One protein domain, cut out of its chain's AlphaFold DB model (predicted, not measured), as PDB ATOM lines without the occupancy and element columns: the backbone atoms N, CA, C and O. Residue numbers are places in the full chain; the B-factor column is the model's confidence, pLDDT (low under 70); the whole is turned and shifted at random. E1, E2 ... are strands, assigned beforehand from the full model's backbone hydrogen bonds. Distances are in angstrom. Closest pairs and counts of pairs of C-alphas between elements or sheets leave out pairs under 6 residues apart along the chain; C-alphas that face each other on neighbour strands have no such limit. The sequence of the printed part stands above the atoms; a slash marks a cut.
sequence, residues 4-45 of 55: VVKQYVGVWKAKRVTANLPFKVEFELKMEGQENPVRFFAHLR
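This is residues 4 to 45 of the 55 residues of the protein "FeThRed_A domain-containing protein" of Arundo donax (UniProt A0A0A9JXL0). The model is a narrow three-stranded sheet drawn out into a rod, with the hairpin of E2 and E3 along its long axis and the shorter E1 beside the first part of E2. A loop extends the sheet at each end: the wide one between E1 and E2 at one, and at the other the turn between E2 and E3, whose residues 31 to 36 stick out free. The printed part has 42 residues with no named helix and three named strands, E1, E2 and E3 along the chain, side by side in that same order and antiparallel. The class is all strand, though the strands hold 19 of the 42 printed residues, under half. It is only just loose, close to extended, with a radius of gyration of the C-alphas of 13.6 A and spans of 42 by 17 by 12 A.

Begin at the inner strand, E2, residues 23 to 29. On one side of it look for E3, residues 38 to 44, an edge strand that runs antiparallel to it at 152 degrees between their directions. C-alphas 24 and 43 face each other at 4.5 A, and within hydrogen-bond range you will find N 25 and O 42 at 2.8 A and N 38 and O 29 at 2.8 A. On the other side of E2 is the second edge strand, E1, residues 4 to 8, antiparallel to E2 at 154 degrees. Here C-alphas 5 and 25 face each other at 4.3 A, and N 26 and O 4 are 2.8 A apart, within hydrogen-bond range. E1 and E2 form a hairpin, and so do E2 and E3. The three strands make a meander, each strand the antiparallel neighbour of the one before.

Find C-alpha 23 at (219.319, 188.131, 171.647); from there E2 runs 18.6 A to C-alpha 29. E3 is as long, 18.6 A, and ends at C-alpha 44, at (220.787, 192.147, 174.503). E1 begins at C-alpha 4, at (228.163, 186.580, 167.380), and runs 11.6 A to C-alpha 8.

The two C-alphas farthest apart, those of Lys 15 and Gly 33, are 42.7 A from each other. The link from E1 to E2, residues 9 to 22, is long, and in it residues 11 to 12 pair with residues 15 to 16 in a short antiparallel pairing. The link from E2 to E3 has 8 residues and is short. The printed part has no cut. Its mean pLDDT is 93.4, and no printed residue is under 70.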
ATOM      1  N   VAL A   4     229.008 187.345 168.305       94.50
ATOM      2  CA  VAL A   4     228.163 186.580 167.380       94.50
ATOM      3  C   VAL A   4     226.828 186.269 168.038       94.50
ATOM      4  O   VAL A   4     226.781 185.669 169.116       94.50
ATOM      5  N   VAL A   5     225.723 186.627 167.381       94.38
ATOM      6  CA  VAL A   5     224.378 186.241 167.827       94.38
ATOM      7  C   VAL A   5     224.243 184.721 167.716       94.38
ATOM      8  O   VAL A   5     224.241 184.161 166.624       94.38
ATOM      9  N   LYS A   6     224.140 184.031 168.854       95.44
ATOM     10  CA  LYS A   6     224.026 182.563 168.898       95.44
ATOM     11  C   LYS A   6     222.591 182.080 168.884       95.44
ATOM     12  O   LYS A   6     222.315 181.003 168.364       95.44
ATOM     13  N   GLN A   7     221.697 182.812 169.540       94.88
ATOM     14  CA  GLN A   7     220.327 182.356 169.730       94.88
ATOM     15  C   GLN A   7     219.372 183.527 169.939       94.88
ATOM     16  O   GLN A   7     219.675 184.467 170.671       94.88
ATOM     17  N   TYR A   8     218.173 183.398 169.373       95.38
ATOM     18  CA  TYR A   8     217.015 184.204 169.732       95.38
ATOM     19  C   TYR A   8     216.161 183.457 170.767       95.38
ATOM     20  O   TYR A   8     215.575 182.416 170.464       95.38
ATOM     21  N   VAL A   9     216.097 183.961 172.000       95.25
ATOM     22  CA  VAL A   9     215.376 183.319 173.119       95.25
ATOM     23  C   VAL A   9     213.907 183.744 173.224       95.25
ATOM     24  O   VAL A   9     213.196 183.280 174.112       95.25
ATOM     25  N   GLY A  10     213.413 184.579 172.301       94.06
ATOM     26  CA  GLY A  10     211.986 184.918 172.209       94.06
ATOM     27  C   GLY A  10     211.104 183.743 171.760       94.06
ATOM     28  O   GLY A  10     209.878 183.796 171.897       94.06
ATOM     29  N   VAL A  11     211.714 182.659 171.267       95.25
ATOM     30  CA  VAL A  11     211.045 181.389 170.969       95.25
ATOM     31  C   VAL A  11     211.806 180.246 171.633       95.25
ATOM     32  O   VAL A  11     213.003 180.069 171.426       95.25
ATOM     33  N   TRP A  12     211.095 179.424 172.399       94.88
ATOM     34  CA  TRP A  12     211.636 178.218 173.016       94.88
ATOM     35  C   TRP A  12     210.741 177.025 172.710       94.88
ATOM     36  O   TRP A  12     209.571 177.011 173.093       94.88
ATOM     37  N   LYS A  13     211.281 176.012 172.019       94.31
ATOM     38  CA  LYS A  13     210.537 174.798 171.620       94.31
ATOM     39  C   LYS A  13     209.169 175.129 170.992       94.31
ATOM     40  O   LYS A  13     208.140 174.636 171.444       94.31
ATOM     41  N   ALA A  14     209.171 176.018 169.996       93.94
ATOM     42  CA  ALA A  14     207.985 176.540 169.303       93.94
ATOM     43  C   ALA A  14     206.984 177.346 170.164       93.94
ATOM     44  O   ALA A  14     205.956 177.783 169.652       93.94
ATOM     45  N   LYS A  15     207.274 177.606 171.444       96.00
ATOM     46  CA  LYS A  15     206.476 178.501 172.294       96.00
ATOM     47  C   LYS A  15     207.097 179.891 172.330       96.00
ATOM     48  O   LYS A  15     208.316 180.023 172.428       96.00
ATOM     49  N   ARG A  16     206.259 180.927 172.289       95.06
ATOM     50  CA  ARG A  16     206.705 182.317 172.424       95.06
ATOM     51  C   ARG A  16     206.985 182.637 173.892       95.06
ATOM     52  O   ARG A  16     206.172 182.313 174.754       95.06
ATOM     53  N   VAL A  17     208.130 183.254 174.160       94.81
ATOM     54  CA  VAL A  17     208.588 183.631 175.505       94.81
ATOM     55  C   VAL A  17     208.707 185.151 175.574       94.81
ATOM     56  O   VAL A  17     209.122 185.794 174.612       94.81
ATOM     57  N   THR A  18     208.348 185.740 176.711       94.94
ATOM     58  CA  THR A  18     208.355 187.195 176.934       94.94
ATOM     59  C   THR A  18     209.711 187.692 177.445       94.94
ATOM     60  O   THR A  18     209.782 188.408 178.442       94.94
ATOM     61  N   ALA A  19     210.804 187.272 176.802       94.19
ATOM     62  CA  ALA A  19     212.143 187.745 177.142       94.19
ATOM     63  C   ALA A  19     212.302 189.214 176.713       94.19
ATOM     64  O   ALA A  19     212.133 189.539 175.539       94.19
ATOM     65  N   ASN A  20     212.643 190.096 177.653       95.69
ATOM     66  CA  ASN A  20     212.904 191.514 177.379       95.69
ATOM     67  C   ASN A  20     214.274 191.759 176.716       95.69
ATOM     68  O   ASN A  20     214.464 192.812 176.116       95.69
ATOM     69  N   LEU A  21     215.200 190.798 176.810       96.69
ATOM     70  CA  LEU A  21     216.522 190.783 176.173       96.69
ATOM     71  C   LEU A  21     216.642 189.520 175.296       96.69
ATOM     72  O   LEU A  21     217.162 188.495 175.744       96.69
ATOM     73  N   PRO A  22     216.066 189.506 174.084       96.62
ATOM     74  CA  PRO A  22     215.855 188.255 173.368       96.62
ATOM     75  C   PRO A  22     217.080 187.747 172.590       96.62
ATOM     76  O   PRO A  22     217.056 186.600 172.143       96.62
ATOM     77  N   PHE A  23     218.143 188.537 172.422       96.81
ATOM     78  CA  PHE A  23     219.319 188.131 171.647       96.81
ATOM     79  C   PHE A  23     220.437 187.655 172.562       96.81
ATOM     80  O   PHE A  23     221.030 188.451 173.281       96.81
ATOM     81  N   LYS A  24     220.756 186.360 172.522       96.81
ATOM     82  CA  LYS A  24     221.922 185.804 173.210       96.81
ATOM     83  C   LYS A  24     223.147 185.928 172.305       96.81
ATOM     84  O   LYS A  24     223.254 185.213 171.306       96.81
ATOM     85  N   VAL A  25     224.070 186.805 172.677       96.94
ATOM     86  CA  VAL A  25     225.296 187.108 171.929       96.94
ATOM     87  C   VAL A  25     226.496 186.495 172.643       96.94
ATOM     88  O   VAL A  25     226.615 186.604 173.862       96.94
ATOM     89  N   GLU A  26     227.347 185.800 171.892       96.38
ATOM     90  CA  GLU A  26     228.629 185.267 172.357       96.38
ATOM     91  C   GLU A  26     229.732 186.294 172.135       96.38
ATOM     92  O   GLU A  26     229.891 186.804 171.026       96.38
ATOM     93  N   PHE A  27     230.515 186.533 173.179       95.19
ATOM     94  CA  PHE A  27     231.679 187.402 173.150       95.19
ATOM     95  C   PHE A  27     232.932 186.612 173.503       95.19
ATOM     96  O   PHE A  27     232.892 185.689 174.325       95.19
ATOM     97  N   GLU A  28     234.044 187.011 172.899       93.56
ATOM     98  CA  GLU A  28     235.377 186.548 173.256       93.56
ATOM     99  C   GLU A  28     236.192 187.745 173.749       93.56
ATOM    100  O   GLU A  28     236.350 188.738 173.037       93.56
ATOM    101  N   LEU A  29     236.685 187.668 174.984       91.69
ATOM    102  CA  LEU A  29     237.454 188.735 175.614       91.69
ATOM    103  C   LEU A  29     238.827 188.221 176.038       91.69
ATOM    104  O   LEU A  29     238.944 187.287 176.830       91.69
ATOM    105  N   LYS A  30     239.876 188.871 175.534       89.62
ATOM    106  CA  LYS A  30     241.248 188.671 176.007       89.62
ATOM    107  C   LYS A  30     241.470 189.576 177.216       89.62
ATOM    108  O   LYS A  30     241.372 190.793 177.084       89.62
ATOM    109  N   MET A  31     241.718 188.985 178.380       85.00
ATOM    110  CA  MET A  31     241.976 189.716 179.623       85.00
ATOM    111  C   MET A  31     243.462 189.648 179.968       85.00
ATOM    112  O   MET A  31     244.078 188.588 179.876       85.00
ATOM    113  N   GLU A  32     244.036 190.772 180.390       83.25
ATOM    114  CA  GLU A  32     245.410 190.796 180.892       83.25
ATOM    115  C   GLU A  32     245.512 189.956 182.174       83.25
ATOM    116  O   GLU A  32     244.735 190.128 183.112       83.25
ATOM    117  N   GLY A  33     246.457 189.014 182.195       86.25
ATOM    118  CA  GLY A  33     246.647 188.068 183.300       86.25
ATOM    119  C   GLY A  33     245.961 186.709 183.122       86.25
ATOM    120  O   GLY A  33     246.150 185.836 183.965       86.25
ATOM    121  N   GLN A  34     245.218 186.491 182.031       81.38
ATOM    122  CA  GLN A  34     244.629 185.191 181.707       81.38
ATOM    123  C   GLN A  34     245.148 184.687 180.354       81.38
ATOM    124  O   GLN A  34     244.996 185.352 179.334       81.38
ATOM    125  N   GLU A  35     245.770 183.501 180.341       80.88
ATOM    126  CA  GLU A  35     246.404 182.938 179.133       80.88
ATOM    127  C   GLU A  35     245.391 182.585 178.033       80.88
ATOM    128  O   GLU A  35     245.701 182.668 176.847       80.88
ATOM    129  N   ASN A  36     244.168 182.214 178.423       87.50
ATOM    130  CA  ASN A  36     243.108 181.816 177.503       87.50
ATOM    131  C   ASN A  36     242.021 182.896 177.400       87.50
ATOM    132  O   ASN A  36     241.623 183.451 178.428       87.50
ATOM    133  N   PRO A  37     241.484 183.154 176.193       90.06
ATOM    134  CA  PRO A  37     240.390 184.096 176.021       90.06
ATOM    135  C   PRO A  37     239.133 183.622 176.761       90.06
ATOM    136  O   PRO A  37     238.754 182.448 176.716       90.06
ATOM    137  N   VAL A  38     238.466 184.556 177.436       92.44
ATOM    138  CA  VAL A  38     237.218 184.295 178.152       92.44
ATOM    139  C   VAL A  38     236.065 184.365 177.164       92.44
ATOM    140  O   VAL A  38     235.803 185.411 176.570       92.44
ATOM    141  N   ARG A  39     235.346 183.251 177.015       93.19
ATOM    142  CA  ARG A  39     234.091 183.199 176.261       93.19
ATOM    143  C   ARG A  39     232.915 183.348 177.210       93.19
ATOM    144  O   ARG A  39     232.790 182.588 178.171       93.19
ATOM    145  N   PHE A  40     232.037 184.302 176.928       94.62
ATOM    146  CA  PHE A  40     230.826 184.519 177.713       94.62
ATOM    147  C   PHE A  40     229.639 184.880 176.822       94.62
ATOM    148  O   PHE A  40     229.787 185.169 175.635       94.62
ATOM    149  N   PHE A  41     228.442 184.837 177.408       96.50
ATOM    150  CA  PHE A  41     227.204 185.194 176.728       96.50
ATOM    151  C   PHE A  41     226.517 186.347 177.445       96.50
ATOM    152  O   PHE A  41     226.422 186.332 178.673       96.50
ATOM    153  N   ALA A  42     225.964 187.282 176.682       96.62
ATOM    154  CA  ALA A  42     225.075 188.313 177.201       96.62
ATOM    155  C   ALA A  42     223.755 188.318 176.426       96.62
ATOM    156  O   ALA A  42     223.717 187.976 175.245       96.62
ATOM    157  N   HIS A  43     222.673 188.682 177.111       97.19
ATOM    158  CA  HIS A  43     221.379 188.904 176.479       97.19
ATOM    159  C   HIS A  43     221.218 190.397 176.200       97.19
ATOM    160  O   HIS A  43     221.362 191.190 177.126       97.19
ATOM    161  N   LEU A  44     220.917 190.761 174.956       96.50
ATOM    162  CA  LEU A  44     220.787 192.147 174.503       96.50
ATOM    163  C   LEU A  44     219.422 192.396 173.848       96.50
ATOM    164  O   LEU A  44     218.753 191.467 173.373       96.50
ATOM    165  N   ARG A  45     219.013 193.666 173.821       96.12
ATOM    166  CA  ARG A  45     217.940 194.196 172.968       96.12
ATOM    167  C   ARG A  45     218.487 194.561 171.596       96.12
ATOM    168  O   ARG A  45     219.661 194.862 171.452       96.12
TER     169      ARG A  45